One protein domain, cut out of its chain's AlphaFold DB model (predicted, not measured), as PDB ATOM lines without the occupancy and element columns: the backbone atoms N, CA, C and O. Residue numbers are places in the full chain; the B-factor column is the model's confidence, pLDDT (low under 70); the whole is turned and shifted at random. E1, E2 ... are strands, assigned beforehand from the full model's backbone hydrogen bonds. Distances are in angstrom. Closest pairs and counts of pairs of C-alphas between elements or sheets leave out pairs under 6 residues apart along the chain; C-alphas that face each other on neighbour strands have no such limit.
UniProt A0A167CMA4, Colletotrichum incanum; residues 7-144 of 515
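AT A GLANCE: This is residues 7 to 144 of the 515 residues of a protein of Colletotrichum incanum (UniProt A0A167CMA4). With little regular structure, this is a solenoid: the chain winds between two parallel sheets face to face, a sandwich of E1 E3 E5 E7 and E2 E4 E6, with E8 on an arm. The all-strand printed part has 138 residues, 54 in eight named strands. It is only just compact, radius of gyration of the C-alphas 16.9 A, and spans 53 by 36 by 33 A.

IN THESE COORDINATES: Find C-alpha 11 at (-45.525, 21.094, 7.055), where E1, residues 11 to 13, begins; in its sheet follow E3, 43 to 51, E5, 64 to 74, and E7, 121 to 126. The other holds E2, 31 to 37, E4, 53 to 61, and E6, 113 to 118. E8, 132 to 134, ends at (-35.474, 15.497, 27.492).

HOW THE PARTS SIT: Parallel E3 and E5 have N 45 and O 67 within hydrogen-bond range, 2.7 A. Across the sandwich, C-alphas 50 of E3 and 57 of E4 are closest, 5.1 A apart.

THE WHOLE: Links E1 to E2 and E5 to E6 are long; 53 residues are under 70 in pLDDT, among them residues 121 to 144.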
ATOM      1  N   VAL A   7     -56.078  24.595   9.989       59.59
ATOM      2  CA  VAL A   7     -54.928  23.919   9.383       59.59
ATOM      3  C   VAL A   7     -54.215  23.181  10.506       59.59
ATOM      4  O   VAL A   7     -53.760  23.806  11.464       59.59
ATOM      5  N   GLU A   8     -54.141  21.860  10.397       63.50
ATOM      6  CA  GLU A   8     -53.556  20.992  11.416       63.50
ATOM      7  C   GLU A   8     -52.483  20.090  10.798       63.50
ATOM      8  O   GLU A   8     -52.618  19.682   9.644       63.50
ATOM      9  N   ASN A   9     -51.408  19.811  11.546       61.91
ATOM     10  CA  ASN A   9     -50.338  18.874  11.169       61.91
ATOM     11  C   ASN A   9     -49.803  19.088   9.738       61.91
ATOM     12  O   ASN A   9     -49.624  18.152   8.959       61.91
ATOM     13  N   SER A  10     -49.619  20.352   9.363       68.31
ATOM     14  CA  SER A  10     -49.204  20.734   8.015       68.31
ATOM     15  C   SER A  10     -47.783  21.277   8.039       68.31
ATOM     16  O   SER A  10     -47.507  22.250   8.747       68.31
ATOM     17  N   SER A  11     -46.909  20.659   7.243       74.75
ATOM     18  CA  SER A  11     -45.525  21.094   7.055       74.75
ATOM     19  C   SER A  11     -45.368  21.858   5.744       74.75
ATOM     20  O   SER A  11     -45.653  21.335   4.666       74.75
ATOM     21  N   ILE A  12     -44.932  23.115   5.841       85.31
ATOM     22  CA  ILE A  12     -44.593  23.981   4.710       85.31
ATOM     23  C   ILE A  12     -43.066  24.071   4.650       85.31
ATOM     24  O   ILE A  12     -42.453  25.047   5.091       85.31
ATOM     25  N   TRP A  13     -42.456  23.009   4.135       86.56
ATOM     26  CA  TRP A  13     -41.008  22.835   4.104       86.56
ATOM     27  C   TRP A  13     -40.436  23.196   2.730       86.56
ATOM     28  O   TRP A  13     -40.850  22.654   1.704       86.56
ATOM     29  N   THR A  14     -39.486  24.131   2.708       90.06
ATOM     30  CA  THR A  14     -38.599  24.340   1.557       90.06
ATOM     31  C   THR A  14     -37.339  23.522   1.791       90.06
ATOM     32  O   THR A  14     -36.693  23.719   2.811       90.06
ATOM     33  N   ALA A  15     -36.997  22.615   0.876       86.81
ATOM     34  CA  ALA A  15     -35.962  21.627   1.157       86.81
ATOM     35  C   ALA A  15     -34.593  22.253   1.463       86.81
ATOM     36  O   ALA A  15     -34.062  23.013   0.652       86.81
ATOM     37  N   ASP A  16     -34.035  21.902   2.621       80.69
ATOM     38  CA  ASP A  16     -32.670  22.234   3.038       80.69
ATOM     39  C   ASP A  16     -31.662  21.111   2.724       80.69
ATOM     40  O   ASP A  16     -30.451  21.348   2.701       80.69
ATOM     41  N   HIS A  17     -32.155  19.904   2.436       85.38
ATOM     42  CA  HIS A  17     -31.372  18.746   2.009       85.38
ATOM     43  C   HIS A  17     -32.154  17.864   1.028       85.38
ATOM     44  O   HIS A  17     -33.384  17.911   0.953       85.38
ATOM     45  N   ASP A  18     -31.422  17.063   0.257       85.25
ATOM     46  CA  ASP A  18     -31.989  16.067  -0.649       85.25
ATOM     47  C   ASP A  18     -32.442  14.824   0.143       85.25
ATOM     48  O   ASP A  18     -31.666  14.235   0.899       85.25
ATOM     49  N   LEU A  19     -33.715  14.449  -0.005       81.19
ATOM     50  CA  LEU A  19     -34.323  13.325   0.716       81.19
ATOM     51  C   LEU A  19     -33.970  11.959   0.116       81.19
ATOM     52  O   LEU A  19     -34.056  10.950   0.818       81.19
ATOM     53  N   ASP A  20     -33.586  11.917  -1.158       89.44
ATOM     54  CA  ASP A  20     -33.446  10.680  -1.927       89.44
ATOM     55  C   ASP A  20     -32.001  10.156  -1.938       89.44
ATOM     56  O   ASP A  20     -31.752   8.990  -2.264       89.44
ATOM     57  N   VAL A  21     -31.025  10.984  -1.546       75.38
ATOM     58  CA  VAL A  21     -29.623  10.572  -1.396       75.38
ATOM     59  C   VAL A  21     -29.318  10.133   0.035       75.38
ATOM     60  O   VAL A  21     -29.662  10.795   1.010       75.38
ATOM     61  N   VAL A  22     -28.591   9.022   0.181       75.69
ATOM     62  CA  VAL A  22     -28.257   8.432   1.496       75.69
ATOM     63  C   VAL A  22     -27.493   9.403   2.406       75.69
ATOM     64  O   VAL A  22     -27.628   9.338   3.625       75.69
ATOM     65  N   SER A  23     -26.677  10.288   1.832       81.00
ATOM     66  CA  SER A  23     -25.904  11.277   2.585       81.00
ATOM     67  C   SER A  23     -26.724  12.475   3.064       81.00
ATOM     68  O   SER A  23     -26.224  13.204   3.918       81.00
ATOM     69  N   GLN A  24     -27.955  12.654   2.559       79.06
ATOM     70  CA  GLN A  24     -28.805  13.825   2.796       79.06
ATOM     71  C   GLN A  24     -28.038  15.133   2.590       79.06
ATOM     72  O   GLN A  24     -27.929  15.975   3.483       79.06
ATOM     73  N   ASP A  25     -27.434  15.262   1.407       81.94
ATOM     74  CA  ASP A  25     -26.608  16.418   1.077       81.94
ATOM     75  C   ASP A  25     -27.439  17.701   1.180       81.94
ATOM     76  O   ASP A  25     -28.568  17.770   0.688       81.94
ATOM     77  N   GLN A  26     -26.874  18.730   1.816       87.06
ATOM     78  CA  GLN A  26     -27.524  20.035   1.914       87.06
ATOM     79  C   GLN A  26     -27.644  20.685   0.534       87.06
ATOM     80  O   GLN A  26     -26.699  20.663  -0.261       87.06
ATOM     81  N   ILE A  27     -28.795  21.305   0.276       86.06
ATOM     82  CA  ILE A  27     -29.117  21.966  -0.989       86.06
ATOM     83  C   ILE A  27     -29.699  23.359  -0.747       86.06
ATOM     84  O   ILE A  27     -30.374  23.611   0.247       86.06
ATOM     85  N   ASP A  28     -29.472  24.262  -1.701       89.75
ATOM     86  CA  ASP A  28     -30.020  25.616  -1.662       89.75
ATOM     87  C   ASP A  28     -31.231  25.727  -2.598       89.75
ATOM     88  O   ASP A  28     -31.088  25.880  -3.816       89.75
ATOM     89  N   ILE A  29     -32.441  25.688  -2.030       92.06
ATOM     90  CA  ILE A  29     -33.688  25.984  -2.746       92.06
ATOM     91  C   ILE A  29     -34.223  27.350  -2.313       92.06
ATOM     92  O   ILE A  29     -34.507  27.599  -1.145       92.06
ATOM     93  N   TYR A  30     -34.418  28.250  -3.278       90.44
ATOM     94  CA  TYR A  30     -34.952  29.582  -3.003       90.44
ATOM     95  C   TYR A  30     -36.470  29.616  -3.181       90.44
ATOM     96  O   TYR A  30     -36.973  29.659  -4.305       90.44
ATOM     97  N   VAL A  31     -37.197  29.706  -2.065       92.94
ATOM     98  CA  VAL A  31     -38.636  30.013  -2.023       92.94
ATOM     99  C   VAL A  31     -38.845  31.344  -1.313       92.94
ATOM    100  O   VAL A  31     -38.245  31.623  -0.279       92.94
ATOM    101  N   ALA A  32     -39.673  32.221  -1.881       88.69
ATOM    102  CA  ALA A  32     -39.800  33.583  -1.370       88.69
ATOM    103  C   ALA A  32     -40.525  33.651  -0.019       88.69
ATOM    104  O   ALA A  32     -40.147  34.449   0.834       88.69
ATOM    105  N   ARG A  33     -41.604  32.885   0.161       90.00
ATOM    106  CA  ARG A  33     -42.591  33.074   1.234       90.00
ATOM    107  C   ARG A  33     -43.086  31.717   1.709       90.00
ATOM    108  O   ARG A  33     -43.416  30.898   0.860       90.00
ATOM    109  N   GLY A  34     -43.214  31.561   3.022       89.94
ATOM    110  CA  GLY A  34     -43.969  30.468   3.618       89.94
ATOM    111  C   GLY A  34     -45.463  30.784   3.612       89.94
ATOM    112  O   GLY A  34     -46.089  30.951   2.566       89.94
ATOM    113  N   VAL A  35     -46.042  30.928   4.797       88.94
ATOM    114  CA  VAL A  35     -47.474  31.144   5.003       88.94
ATOM    115  C   VAL A  35     -47.807  32.637   5.057       88.94
ATOM    116  O   VAL A  35     -47.309  33.363   5.914       88.94
ATOM    117  N   LEU A  36     -48.697  33.102   4.176       89.31
ATOM    118  CA  LEU A  36     -49.306  34.436   4.233       89.31
ATOM    119  C   LEU A  36     -50.779  34.322   4.625       89.31
ATOM    120  O   LEU A  36     -51.544  33.611   3.975       89.31
ATOM    121  N   VAL A  37     -51.191  35.075   5.641       85.00
ATOM    122  CA  VAL A  37     -52.569  35.124   6.124       85.00
ATOM    123  C   VAL A  37     -53.087  36.556   6.106       85.00
ATOM    124  O   VAL A  37     -52.523  37.443   6.742       85.00
ATOM    125  N   GLU A  38     -54.205  36.754   5.410       87.62
ATOM    126  CA  GLU A  38     -54.914  38.045   5.304       87.62
ATOM    127  C   GLU A  38     -56.390  37.944   5.730       87.62
ATOM    128  O   GLU A  38     -57.190  38.865   5.570       87.62
ATOM    129  N   SER A  39     -56.774  36.784   6.266       81.88
ATOM    130  CA  SER A  39     -58.142  36.491   6.680       81.88
ATOM    131  C   SER A  39     -58.544  37.283   7.920       81.88
ATOM    132  O   SER A  39     -57.732  37.495   8.815       81.88
ATOM    133  N   GLN A  40     -59.828  37.635   8.013       82.88
ATOM    134  CA  GLN A  40     -60.440  38.208   9.223       82.88
ATOM    135  C   GLN A  40     -60.850  37.143  10.265       82.88
ATOM    136  O   GLN A  40     -61.417  37.465  11.316       82.88
ATOM    137  N   GLY A  41     -60.556  35.878   9.953       66.44
ATOM    138  CA  GLY A  41     -60.705  34.713  10.812       66.44
ATOM    139  C   GLY A  41     -62.149  34.224  11.017       66.44
ATOM    140  O   GLY A  41     -63.074  34.726  10.377       66.44
ATOM    141  N   PRO A  42     -62.341  33.217  11.895       69.38
ATOM    142  CA  PRO A  42     -61.280  32.569  12.662       69.38
ATOM    143  C   PRO A  42     -60.366  31.691  11.788       69.38
ATOM    144  O   PRO A  42     -60.842  31.037  10.858       69.38
ATOM    145  N   ILE A  43     -59.063  31.690  12.086       69.81
ATOM    146  CA  ILE A  43     -58.112  30.683  11.589       69.81
ATOM    147  C   ILE A  43     -57.413  30.023  12.770       69.81
ATOM    148  O   ILE A  43     -56.928  30.701  13.672       69.81
ATOM    149  N   TRP A  44     -57.312  28.705  12.714       68.00
ATOM    150  CA  TRP A  44     -56.564  27.869  13.635       68.00
ATOM    151  C   TRP A  44     -55.397  27.210  12.899       68.00
ATOM    152  O   TRP A  44     -55.612  26.565  11.881       68.00
ATOM    153  N   LEU A  45     -54.175  27.386  13.395       67.06
ATOM    154  CA  LEU A  45     -52.946  26.775  12.889       67.06
ATOM    155  C   LEU A  45     -52.385  25.859  13.985       67.06
ATOM    156  O   LEU A  45     -51.631  26.304  14.851       67.06
ATOM    157  N   TYR A  46     -52.813  24.599  14.007       63.41
ATOM    158  CA  TYR A  46     -52.448  23.632  15.042       63.41
ATOM    159  C   TYR A  46     -51.304  22.722  14.583       63.41
ATOM    160  O   TYR A  46     -51.434  21.979  13.617       63.41
ATOM    161  N   GLY A  47     -50.162  22.766  15.270       60.88
ATOM    162  CA  GLY A  47     -49.007  21.928  14.919       60.88
ATOM    163  C   GLY A  47     -48.489  22.167  13.496       60.88
ATOM    164  O   GLY A  47     -48.161  21.209  12.803       60.88
ATOM    165  N   THR A  48     -48.474  23.420  13.029       70.38
ATOM    166  CA  THR A  48     -48.012  23.756  11.675       70.38
ATOM    167  C   THR A  48     -46.541  24.159  11.669       70.38
ATOM    168  O   THR A  48     -46.072  24.861  12.572       70.38
ATOM    169  N   THR A  49     -45.809  23.798  10.619       76.62
ATOM    170  CA  THR A  49     -44.412  24.218  10.428       76.62
ATOM    171  C   THR A  49     -44.265  25.014   9.138       76.62
ATOM    172  O   THR A  49     -44.987  24.787   8.168       76.62
ATOM    173  N   SER A  50     -43.373  26.003   9.138       84.44
ATOM    174  CA  SER A  50     -42.981  26.695   7.911       84.44
ATOM    175  C   SER A  50     -41.496  27.007   7.955       84.44
ATOM    176  O   SER A  50     -41.031  27.700   8.859       84.44
ATOM    177  N   GLU A  51     -40.753  26.489   6.987       81.94
ATOM    178  CA  GLU A  51     -39.296  26.441   7.071       81.94
ATOM    179  C   GLU A  51     -38.625  26.835   5.754       81.94
ATOM    180  O   GLU A  51     -39.135  26.587   4.659       81.94
ATOM    181  N   HIS A  52     -37.461  27.467   5.898       84.56
ATOM    182  CA  HIS A  52     -36.489  27.783   4.856       84.56
ATOM    183  C   HIS A  52     -36.976  28.715   3.733       84.56
ATOM    184  O   HIS A  52     -36.441  28.727   2.627       84.56
ATOM    185  N   ASN A  53     -37.936  29.592   4.033       87.00
ATOM    186  CA  ASN A  53     -38.385  30.631   3.104       87.00
ATOM    187  C   ASN A  53     -37.564  31.922   3.250       87.00
ATOM    188  O   ASN A  53     -37.271  32.358   4.359       87.00
ATOM    189  N   VAL A  54     -37.219  32.576   2.141       86.62
ATOM    190  CA  VAL A  54     -36.263  33.700   2.092       86.62
ATOM    191  C   VAL A  54     -36.771  34.964   2.791       86.62
ATOM    192  O   VAL A  54     -35.988  35.647   3.453       86.62
ATOM    193  N   LEU A  55     -38.054  35.316   2.642       85.06
ATOM    194  CA  LEU A  55     -38.605  36.557   3.202       85.06
ATOM    195  C   LEU A  55     -39.193  36.345   4.597       85.06
ATOM    196  O   LEU A  55     -38.905  37.123   5.506       85.06
ATOM    197  N   TYR A  56     -40.032  35.325   4.762       81.31
ATOM    198  CA  TYR A  56     -40.683  34.988   6.025       81.31
ATOM    199  C   TYR A  56     -41.221  33.560   6.016       81.31
ATOM    200  O   TYR A  56     -41.610  33.057   4.959       81.31
ATOM    201  N   GLN A  57     -41.325  32.969   7.204       82.75
ATOM    202  CA  GLN A  57     -42.000  31.695   7.424       82.75
ATOM    203  C   GLN A  57     -43.503  31.909   7.624       82.75
ATOM    204  O   GLN A  57     -44.304  31.345   6.894       82.75
ATOM    205  N   TYR A  58     -43.902  32.832   8.504       82.81
ATOM    206  CA  TYR A  58     -45.299  33.259   8.639       82.81
ATOM    207  C   TYR A  58     -45.434  34.777   8.500       82.81
ATOM    208  O   TYR A  58     -44.682  35.538   9.111       82.81
ATOM    209  N   GLN A  59     -46.438  35.233   7.752       84.19
ATOM    210  CA  GLN A  59     -46.832  36.634   7.678       84.19
ATOM    211  C   GLN A  59     -48.342  36.813   7.851       84.19
ATOM    212  O   GLN A  59     -49.133  36.181   7.160       84.19
ATOM    213  N   PHE A  60     -48.727  37.747   8.715       80.62
ATOM    214  CA  PHE A  60     -50.096  38.206   8.929       80.62
ATOM    215  C   PHE A  60     -50.218  39.637   8.423       80.62
ATOM    216  O   PHE A  60     -49.437  40.503   8.816       80.62
ATOM    217  N   SER A  61     -51.151  39.870   7.509       82.50
ATOM    218  CA  SER A  61     -51.291  41.118   6.763       82.50
ATOM    219  C   SER A  61     -52.751  41.543   6.790       82.50
ATOM    220  O   SER A  61     -53.594  40.888   6.186       82.50
ATOM    221  N   ASN A  62     -53.064  42.610   7.527       81.69
ATOM    222  CA  ASN A  62     -54.442  43.028   7.792       81.69
ATOM    223  C   ASN A  62     -55.328  41.905   8.365       81.69
ATOM    224  O   ASN A  62     -56.530  41.912   8.137       81.69
ATOM    225  N   ALA A  63     -54.764  40.908   9.052       76.56
ATOM    226  CA  ALA A  63     -55.479  39.705   9.474       76.56
ATOM    227  C   ALA A  63     -56.181  39.878  10.828       76.56
ATOM    228  O   ALA A  63     -55.784  40.704  11.650       76.56
ATOM    229  N   LYS A  64     -57.196  39.057  11.102       72.50
ATOM    230  CA  LYS A  64     -57.911  39.061  12.380       72.50
ATOM    231  C   LYS A  64     -58.279  37.656  12.857       72.50
ATOM    232  O   LYS A  64     -58.492  36.773  12.036       72.50
ATOM    233  N   ASN A  65     -58.389  37.464  14.175       61.22
ATOM    234  CA  ASN A  65     -58.885  36.237  14.821       61.22
ATOM    235  C   ASN A  65     -58.104  34.972  14.430       61.22
ATOM    236  O   ASN A  65     -58.657  34.039  13.849       61.22
ATOM    237  N   ILE A  66     -56.819  34.926  14.761       62.00
ATOM    238  CA  ILE A  66     -55.954  33.792  14.430       62.00
ATOM    239  C   ILE A  66     -55.465  33.137  15.721       62.00
ATOM    240  O   ILE A  66     -55.032  33.835  16.632       62.00
ATOM    241  N   LEU A  67     -55.502  31.810  15.805       63.81
ATOM    242  CA  LEU A  67     -54.853  31.022  16.847       63.81
ATOM    243  C   LEU A  67     -53.824  30.094  16.208       63.81
ATOM    244  O   LEU A  67     -54.120  29.443  15.219       63.81
ATOM    245  N   MET A  68     -52.630  30.011  16.783       66.25
ATOM    246  CA  MET A  68     -51.538  29.173  16.302       66.25
ATOM    247  C   MET A  68     -50.949  28.402  17.484       66.25
ATOM    248  O   MET A  68     -50.534  29.040  18.449       66.25
ATOM    249  N   ALA A  69     -50.947  27.066  17.463       54.94
ATOM    250  CA  ALA A  69     -50.582  26.257  18.628       54.94
ATOM    251  C   ALA A  69     -50.138  24.816  18.289       54.94
ATOM    252  O   ALA A  69     -50.945  23.986  17.906       54.94
ATOM    253  N   MET A  70     -48.889  24.404  18.469       58.03
ATOM    254  CA  MET A  70     -47.682  25.226  18.403       58.03
ATOM    255  C   MET A  70     -47.267  25.391  16.935       58.03
ATOM    256  O   MET A  70     -47.666  24.592  16.090       58.03
ATOM    257  N   ILE A  71     -46.462  26.412  16.646       62.50
ATOM    258  CA  ILE A  71     -45.778  26.545  15.356       62.50
ATOM    259  C   ILE A  71     -44.280  26.330  15.497       62.50
ATOM    260  O   ILE A  71     -43.706  26.643  16.540       62.50
ATOM    261  N   GLN A  72     -43.659  25.858  14.424       74.50
ATOM    262  CA  GLN A  72     -42.210  25.726  14.306       74.50
ATOM    263  C   GLN A  72     -41.727  26.411  13.020       74.50
ATOM    264  O   GLN A  72     -42.487  26.526  12.049       74.50
ATOM    265  N   THR A  73     -40.490  26.920  13.053       70.62
ATOM    266  CA  THR A  73     -39.860  27.571  11.901       70.62
ATOM    267  C   THR A  73     -38.345  27.428  11.868       70.62
ATOM    268  O   THR A  73     -37.696  27.577  12.906       70.62
ATOM    269  N   GLU A  74     -37.777  27.387  10.666       71.62
ATOM    270  CA  GLU A  74     -36.344  27.558  10.421       71.62
ATOM    271  C   GLU A  74     -36.075  28.588   9.319       71.62
ATOM    272  O   GLU A  74     -36.826  28.708   8.352       71.62
ATOM    273  N   SER A  75     -34.990  29.351   9.467       73.38
ATOM    274  CA  SER A  75     -34.460  30.181   8.379       73.38
ATOM    275  C   SER A  75     -33.726  29.299   7.358       73.38
ATOM    276  O   SER A  75     -33.148  28.285   7.748       73.38
ATOM    277  N   PRO A  76     -33.684  29.675   6.067       78.62
ATOM    278  CA  PRO A  76     -32.896  28.937   5.083       78.62
ATOM    279  C   PRO A  76     -31.407  28.972   5.444       78.62
ATOM    280  O   PRO A  76     -30.879  30.036   5.774       78.62
ATOM    281  N   TYR A  77     -30.725  27.828   5.358       80.31
ATOM    282  CA  TYR A  77     -29.305  27.713   5.718       80.31
ATOM    283  C   TYR A  77     -28.387  28.519   4.800       80.31
ATOM    284  O   TYR A  77     -27.330  28.970   5.233       80.31
ATOM    285  N   SER A  78     -28.833  28.779   3.568       78.25
ATOM    286  CA  SER A  78     -28.129  29.642   2.624       78.25
ATOM    287  C   SER A  78     -28.021  31.094   3.113       78.25
ATOM    288  O   SER A  78     -27.139  31.826   2.677       78.25
ATOM    289  N   GLN A  79     -28.921  31.573   3.985       74.44
ATOM    290  CA  GLN A  79     -28.864  32.953   4.474       74.44
ATOM    291  C   GLN A  79     -27.741  33.118   5.506       74.44
ATOM    292  O   GLN A  79     -27.621  32.332   6.441       74.44
ATOM    293  N   ASP A  80     -26.903  34.150   5.386       70.38
ATOM    294  CA  ASP A  80     -27.121  35.451   4.729       70.38
ATOM    295  C   ASP A  80     -26.552  35.616   3.299       70.38
ATOM    296  O   ASP A  80     -26.366  36.744   2.833       70.38
ATOM    297  N   VAL A  81     -26.311  34.523   2.568       82.00
ATOM    298  CA  VAL A  81     -25.760  34.531   1.202       82.00
ATOM    299  C   VAL A  81     -26.698  33.802   0.213       82.00
ATOM    300  O   VAL A  81     -26.577  32.600   0.004       82.00
ATOM    301  N   PRO A  82     -27.612  34.509  -0.479       86.56
ATOM    302  CA  PRO A  82     -27.811  35.953  -0.461       86.56
ATOM    303  C   PRO A  82     -28.689  36.436   0.706       86.56
ATOM    304  O   PRO A  82     -29.548  35.718   1.218       86.56
ATOM    305  N   LYS A  83     -28.517  37.711   1.075       82.88
ATOM    306  CA  LYS A  83     -29.380  38.408   2.039       82.88
ATOM    307  C   LYS A  83     -30.792  38.549   1.479       82.88
ATOM    308  O   LYS A  83     -30.961  38.847   0.293       82.88
ATOM    309  N   ALA A  84     -31.804  38.435   2.335       82.00
ATOM    310  CA  ALA A  84     -33.166  38.780   1.949       82.00
ATOM    311  C   ALA A  84     -33.217  40.251   1.470       82.00
ATOM    312  O   ALA A  84     -32.585  41.118   2.079       82.00
ATOM    313  N   PRO A  85     -33.930  40.567   0.374       84.38
ATOM    314  CA  PRO A  85     -34.889  39.716  -0.332       84.38
ATOM    315  C   PRO A  85     -34.334  38.934  -1.529       84.38
ATOM    316  O   PRO A  85     -35.108  38.277  -2.225       84.38
ATOM    317  N   ALA A  86     -33.033  39.021  -1.813       87.62
ATOM    318  CA  ALA A  86     -32.451  38.304  -2.940       87.62
ATOM    319  C   ALA A  86     -32.613  36.776  -2.753       87.62
ATOM    320  O   ALA A  86     -32.571  36.298  -1.621       87.62
ATOM    321  N   PRO A  87     -32.840  36.011  -3.841       90.56
ATOM    322  CA  PRO A  87     -32.778  36.419  -5.253       90.56
ATOM    323  C   PRO A  87     -34.056  37.090  -5.799       90.56
ATOM    324  O   PRO A  87     -34.138  37.392  -6.991       90.56
ATOM    325  N   PHE A  88     -35.065  37.338  -4.967       87.69
ATOM    326  CA  PHE A  88     -36.363  37.821  -5.425       87.69
ATOM    327  C   PHE A  88     -36.399  39.335  -5.647       87.69
ATOM    328  O   PHE A  88     -35.944  40.134  -4.828       87.69
ATOM    329  N   LYS A  89     -37.035  39.746  -6.751       83.44
ATOM    330  CA  LYS A  89     -37.466  41.134  -6.952       83.44
ATOM    331  C   LYS A  89     -38.798  41.341  -6.246       83.44
ATOM    332  O   LYS A  89     -39.766  40.631  -6.512       83.44
ATOM    333  N   ILE A  90     -38.856  42.326  -5.360       74.12
ATOM    334  CA  ILE A  90     -40.069  42.612  -4.599       74.12
ATOM    335  C   ILE A  90     -41.086  43.333  -5.486       74.12
ATOM    336  O   ILE A  90     -40.827  44.424  -5.985       74.12
ATOM    337  N   GLY A  91     -42.258  42.720  -5.656       66.88
ATOM    338  CA  GLY A  91     -43.409  43.277  -6.365       66.88
ATOM    339  C   GLY A  91     -44.624  42.347  -6.271       66.88
ATOM    340  O   GLY A  91     -44.483  41.173  -5.930       66.88
ATOM    341  N   GLY A  92     -45.824  42.876  -6.522       67.38
ATOM    342  CA  GLY A  92     -47.057  42.087  -6.683       67.38
ATOM    343  C   GLY A  92     -47.930  41.871  -5.438       67.38
ATOM    344  O   GLY A  92     -49.101  41.559  -5.605       67.38
ATOM    345  N   PHE A  93     -47.424  42.092  -4.218       69.25
ATOM    346  CA  PHE A  93     -48.213  41.992  -2.974       69.25
ATOM    347  C   PHE A  93     -47.936  43.187  -2.057       69.25
ATOM    348  O   PHE A  93     -46.772  43.533  -1.838       69.25
ATOM    349  N   SER A  94     -49.002  43.800  -1.531       65.69
ATOM    350  CA  SER A  94     -49.001  45.074  -0.788       65.69
ATOM    351  C   SER A  94     -48.137  45.066   0.474       65.69
ATOM    352  O   SER A  94     -47.619  46.109   0.849       65.69
ATOM    353  N   ASN A  95     -47.919  43.895   1.076       73.38
ATOM    354  CA  ASN A  95     -47.223  43.749   2.353       73.38
ATOM    355  C   ASN A  95     -45.953  42.889   2.281       73.38
ATOM    356  O   ASN A  95     -45.506  42.347   3.292       73.38
ATOM    357  N   ASN A  96     -45.318  42.765   1.112       74.75
ATOM    358  CA  ASN A  96     -43.968  42.195   1.056       74.75
ATOM    359  C   ASN A  96     -42.967  43.066   1.850       74.75
ATOM    360  O   ASN A  96     -43.098  44.289   1.847       74.75
ATOM    361  N   PRO A  97     -41.947  42.476   2.498       66.69
ATOM    362  CA  PRO A  97     -40.900  43.240   3.177       66.69
ATOM    363  C   PRO A  97     -39.986  43.932   2.151       66.69
ATOM    364  O   PRO A  97     -38.961  43.386   1.764       66.69
ATOM    365  N   SER A  98     -40.378  45.121   1.678       65.25
ATOM    366  CA  SER A  98     -39.705  45.876   0.605       65.25
ATOM    367  C   SER A  98     -38.370  46.510   0.992       65.25
ATOM    368  O   SER A  98     -37.583  46.863   0.116       65.25
ATOM    369  N   SER A  99     -38.115  46.667   2.288       63.34
ATOM    370  CA  SER A  99     -36.910  47.292   2.824       63.34
ATOM    371  C   SER A  99     -36.532  46.648   4.151       63.34
ATOM    372  O   SER A  99     -37.355  46.581   5.064       63.34
ATOM    373  N   TYR A 100     -35.281  46.212   4.252       68.69
ATOM    374  CA  TYR A 100     -34.655  45.780   5.493       68.69
ATOM    375  C   TYR A 100     -33.803  46.951   5.990       68.69
ATOM    376  O   TYR A 100     -32.819  47.304   5.340       68.69
ATOM    377  N   ASP A 101     -34.209  47.598   7.087       70.56
ATOM    378  CA  ASP A 101     -33.441  48.690   7.703       70.56
ATOM    379  C   ASP A 101     -32.245  48.107   8.466       70.56
ATOM    380  O   ASP A 101     -32.256  47.917   9.681       70.56
ATOM    381  N   CYS A 102     -31.242  47.702   7.696       70.06
ATOM    382  CA  CYS A 102     -30.103  46.942   8.167       70.06
ATOM    383  C   CYS A 102     -28.809  47.621   7.743       70.06
ATOM    384  O   CYS A 102     -28.649  48.033   6.592       70.06
ATOM    385  N   SER A 103     -27.828  47.643   8.649       76.94
ATOM    386  CA  SER A 103     -26.446  47.909   8.249       76.94
ATOM    387  C   SER A 103     -26.028  46.902   7.177       76.94
ATOM    388  O   SER A 103     -26.252  45.698   7.334       76.94
ATOM    389  N   SER A 104     -25.350  47.368   6.127       72.75
ATOM    390  CA  SER A 104     -24.817  46.506   5.063       72.75
ATOM    391  C   SER A 104     -23.872  45.420   5.599       72.75
ATOM    392  O   SER A 104     -23.774  44.341   5.011       72.75
ATOM    393  N   SER A 105     -23.242  45.671   6.750       75.88
ATOM    394  CA  SER A 105     -22.349  44.748   7.453       75.88
ATOM    395  C   SER A 105     -23.050  43.713   8.339       75.88
ATOM    396  O   SER A 105     -22.381  42.823   8.853       75.88
ATOM    397  N   SER A 106     -24.364  43.811   8.563       71.00
ATOM    398  CA  SER A 106     -25.075  42.865   9.427       71.00
ATOM    399  C   SER A 106     -25.384  41.570   8.676       71.00
ATOM    400  O   SER A 106     -26.032  41.612   7.627       71.00
ATOM    401  N   SER A 107     -24.940  40.436   9.220       68.06
ATOM    402  CA  SER A 107     -25.257  39.086   8.731       68.06
ATOM    403  C   SER A 107     -26.526  38.492   9.343       68.06
ATOM    404  O   SER A 107     -26.992  37.441   8.930       68.06
ATOM    405  N   THR A 108     -27.113  39.169  10.327       66.19
ATOM    406  CA  THR A 108     -28.261  38.660  11.092       66.19
ATOM    407  C   THR A 108     -29.532  39.479  10.898       66.19
ATOM    408  O   THR A 108     -30.583  39.091  11.393       66.19
ATOM    409  N   CYS A 109     -29.453  40.621  10.208       68.19
ATOM    410  CA  CYS A 109     -30.576  41.548  10.074       68.19
ATOM    411  C   CYS A 109     -31.413  41.299   8.811       68.19
ATOM    412  O   CYS A 109     -32.637  41.243   8.878       68.19
ATOM    413  N   ALA A 110     -30.770  41.121   7.653       77.81
ATOM    414  CA  ALA A 110     -31.454  40.890   6.379       77.81
ATOM    415  C   ALA A 110     -31.652  39.386   6.115       77.81
ATOM    416  O   ALA A 110     -31.166  38.841   5.122       77.81
ATOM    417  N   VAL A 111     -32.340  38.722   7.043       77.75
ATOM    418  CA  VAL A 111     -32.673  37.289   7.009       77.75
ATOM    419  C   VAL A 111     -34.185  37.095   7.127       77.75
ATOM    420  O   VAL A 111     -34.930  38.055   7.346       77.75
ATOM    421  N   SER A 112     -34.653  35.864   6.937       76.12
ATOM    422  CA  SER A 112     -36.077  35.551   6.972       76.12
ATOM    423  C   SER A 112     -36.727  35.899   8.318       76.12
ATOM    424  O   SER A 112     -36.143  35.694   9.384       76.12
ATOM    425  N   TRP A 113     -37.963  36.397   8.278       73.94
ATOM    426  CA  TRP A 113     -38.771  36.572   9.485       73.94
ATOM    427  C   TRP A 113     -39.426  35.250   9.889       73.94
ATOM    428  O   TRP A 113     -40.177  34.677   9.107       73.94
ATOM    429  N   THR A 114     -39.250  34.804  11.130       71.38
ATOM    430  CA  THR A 114     -40.027  33.677  11.677       71.38
ATOM    431  C   THR A 114     -41.531  33.978  11.656       71.38
ATOM    432  O   THR A 114     -42.311  33.236  11.067       71.38
ATOM    433  N   VAL A 115     -41.946  35.105  12.241       71.88
ATOM    434  CA  VAL A 115     -43.328  35.599  12.184       71.88
ATOM    435  C   VAL A 115     -43.301  37.108  11.958       71.88
ATOM    436  O   VAL A 115     -42.635  37.833  12.696       71.88
ATOM    437  N   ARG A 116     -44.046  37.593  10.962       74.56
ATOM    438  CA  ARG A 116     -44.224  39.023  10.672       74.56
ATOM    439  C   ARG A 116     -45.703  39.395  10.742       74.56
ATOM    440  O   ARG A 116     -46.513  38.807  10.042       74.56
ATOM    441  N   ILE A 117     -46.066  40.371  11.569       70.75
ATOM    442  CA  ILE A 117     -47.460  40.800  11.771       70.75
ATOM    443  C   ILE A 117     -47.584  42.269  11.366       70.75
ATOM    444  O   ILE A 117     -46.820  43.104  11.842       70.75
ATOM    445  N   ILE A 118     -48.521  42.570  10.470       77.81
ATOM    446  CA  ILE A 118     -48.725  43.891   9.866       77.81
ATOM    447  C   ILE A 118     -50.214  44.201   9.937       77.81
ATOM    448  O   ILE A 118     -51.024  43.420   9.433       77.81
ATOM    449  N   ASP A 119     -50.566  45.307  10.588       77.75
ATOM    450  CA  ASP A 119     -51.937  45.832  10.672       77.75
ATOM    451  C   ASP A 119     -53.000  44.777  11.044       77.75
ATOM    452  O   ASP A 119     -54.119  44.796  10.551       77.75
ATOM    453  N   SER A 120     -52.641  43.814  11.900       72.81
ATOM    454  CA  SER A 120     -53.477  42.654  12.242       72.81
ATOM    455  C   SER A 120     -53.897  42.662  13.717       72.81
ATOM    456  O   SER A 120     -53.168  43.163  14.573       72.81
ATOM    457  N   GLU A 121     -55.041  42.056  14.038       63.62
ATOM    458  CA  GLU A 121     -55.647  42.061  15.377       63.62
ATOM    459  C   GLU A 121     -55.986  40.642  15.870       63.62
ATOM    460  O   GLU A 121     -56.331  39.762  15.094       63.62
ATOM    461  N   GLN A 122     -55.964  40.408  17.187       56.19
ATOM    462  CA  GLN A 122     -56.391  39.124  17.785       56.19
ATOM    463  C   GLN A 122     -55.644  37.901  17.208       56.19
ATOM    464  O   GLN A 122     -56.251  36.898  16.834       56.19
ATOM    465  N   ILE A 123     -54.313  38.011  17.129       59.28
ATOM    466  CA  ILE A 123     -53.398  36.922  16.767       59.28
ATOM    467  C   ILE A 123     -52.871  36.289  18.060       59.28
ATOM    468  O   ILE A 123     -52.183  36.938  18.848       59.28
ATOM    469  N   HIS A 124     -53.205  35.026  18.289       55.47
ATOM    470  CA  HIS A 124     -52.817  34.245  19.455       55.47
ATOM    471  C   HIS A 124     -51.813  33.177  19.025       55.47
ATOM    472  O   HIS A 124     -52.147  32.305  18.235       55.47
ATOM    473  N   ILE A 125     -50.593  33.225  19.554       60.62
ATOM    474  CA  ILE A 125     -49.556  32.219  19.291       60.62
ATOM    475  C   ILE A 125     -49.244  31.533  20.619       60.62
ATOM    476  O   ILE A 125     -48.742  32.171  21.544       60.62
ATOM    477  N   LEU A 126     -49.596  30.255  20.735       48.22
ATOM    478  CA  LEU A 126     -49.452  29.433  21.932       48.22
ATOM    479  C   LEU A 126     -48.394  28.352  21.678       48.22
ATOM    480  O   LEU A 126     -48.680  27.290  21.136       48.22
ATOM    481  N   GLY A 127     -47.157  28.627  22.075       47.72
ATOM    482  CA  GLY A 127     -46.051  27.671  22.034       47.72
ATOM    483  C   GLY A 127     -45.242  27.722  23.326       47.72
ATOM    484  O   GLY A 127     -45.318  28.709  24.062       47.72
ATOM    485  N   ALA A 128     -44.462  26.674  23.597       40.69
ATOM    486  CA  ALA A 128     -43.466  26.627  24.668       40.69
ATOM    487  C   ALA A 128     -42.076  26.424  24.046       40.69
ATOM    488  O   ALA A 128     -41.877  25.476  23.296       40.69
ATOM    489  N   ALA A 129     -41.109  27.299  24.341       42.97
ATOM    490  CA  ALA A 129     -39.730  27.106  23.892       42.97
ATOM    491  C   ALA A 129     -39.069  26.032  24.760       42.97
ATOM    492  O   ALA A 129     -38.926  26.206  25.972       42.97
ATOM    493  N   ILE A 130     -38.647  24.935  24.137       39.62
ATOM    494  CA  ILE A 130     -38.006  23.818  24.823       39.62
ATOM    495  C   ILE A 130     -36.495  23.909  24.584       39.62
ATOM    496  O   ILE A 130     -35.980  23.432  23.580       39.62
ATOM    497  N   ARG A 131     -35.763  24.536  25.514       41.03
ATOM    498  CA  ARG A 131     -34.286  24.473  25.529       41.03
ATOM    499  C   ARG A 131     -33.795  23.072  25.902       41.03
ATOM    500  O   ARG A 131     -32.720  22.660  25.486       41.03
ATOM    501  N   GLU A 132     -34.588  22.362  26.692       35.59
ATOM    502  CA  GLU A 132     -34.293  21.059  27.275       35.59
ATOM    503  C   GLU A 132     -35.353  20.057  26.812       35.59
ATOM    504  O   GLU A 132     -36.442  19.993  27.372       35.59
ATOM    505  N   MET A 133     -35.051  19.340  25.727       33.62
ATOM    506  CA  MET A 133     -35.964  18.423  25.035       33.62
ATOM    507  C   MET A 133     -36.305  17.199  25.887       33.62
ATOM    508  O   MET A 133     -37.445  16.746  25.890       33.62
ATOM    509  N   VAL A 134     -35.321  16.666  26.617       31.59
ATOM    510  CA  VAL A 134     -35.474  15.497  27.492       31.59
ATOM    511  C   VAL A 134     -34.566  15.664  28.706       31.59
ATOM    512  O   VAL A 134     -33.384  15.963  28.548       31.59
ATOM    513  N   SER A 135     -35.088  15.415  29.911       30.53
ATOM    514  CA  SER A 135     -34.316  15.484  31.159       30.53
ATOM    515  C   SER A 135     -34.440  14.190  31.972       30.53
ATOM    516  O   SER A 135     -35.337  14.051  32.809       30.53
ATOM    517  N   PRO A 136     -33.589  13.183  31.712       29.03
ATOM    518  CA  PRO A 136     -33.653  11.918  32.428       29.03
ATOM    519  C   PRO A 136     -33.124  12.077  33.860       29.03
ATOM    520  O   PRO A 136     -32.093  12.710  34.098       29.03
ATOM    521  N   VAL A 137     -33.796  11.452  34.830       25.91
ATOM    522  CA  VAL A 137     -33.393  11.496  36.246       25.91
ATOM    523  C   VAL A 137     -31.971  10.935  36.401       25.91
ATOM    524  O   VAL A 137     -31.728   9.768  36.105       25.91
ATOM    525  N   LYS A 138     -31.043  11.769  36.902       28.34
ATOM    526  CA  LYS A 138     -29.592  11.498  37.053       28.34
ATOM    527  C   LYS A 138     -28.789  11.381  35.745       28.34
ATOM    528  O   LYS A 138     -27.693  10.825  35.770       28.34
ATOM    529  N   SER A 139     -29.287  11.918  34.634       33.28
ATOM    530  CA  SER A 139     -28.544  11.998  33.370       33.28
ATOM    531  C   SER A 139     -28.355  13.445  32.911       33.28
ATOM    532  O   SER A 139     -28.891  14.380  33.505       33.28
ATOM    533  N   VAL A 140     -27.570  13.628  31.853       33.38
ATOM    534  CA  VAL A 140     -27.408  14.919  31.179       33.38
ATOM    535  C   VAL A 140     -28.642  15.178  30.319       33.38
ATOM    536  O   VAL A 140     -29.048  14.324  29.531       33.38
ATOM    537  N   ALA A 141     -29.230  16.359  30.488       31.47
ATOM    538  CA  ALA A 141     -30.337  16.846  29.682       31.47
ATOM    539  C   ALA A 141     -29.986  16.867  28.184       31.47
ATOM    540  O   ALA A 141     -28.932  17.369  27.787       31.47
ATOM    541  N   THR A 142     -30.886  16.360  27.343       36.69
ATOM    542  CA  THR A 142     -30.833  16.560  25.894       36.69
ATOM    543  C   THR A 142     -31.330  17.966  25.601       36.69
ATOM    544  O   THR A 142     -32.509  18.263  25.785       36.69
ATOM    545  N   LEU A 143     -30.424  18.844  25.186       44.34
ATOM    546  CA  LEU A 143     -30.750  20.223  24.841       44.34
ATOM    547  C   LEU A 143     -31.058  20.333  23.345       44.34
ATOM    548  O   LEU A 143     -30.447  19.633  22.538       44.34
ATOM    549  N   ALA A 144     -31.976  21.227  22.981       45.22
ATOM    550  CA  ALA A 144     -32.151  21.613  21.585       45.22
ATOM    551  C   ALA A 144     -30.843  22.233  21.064       45.22
ATOM    552  O   ALA A 144     -30.190  23.000  21.778       45.22
TER     553      ALA A 144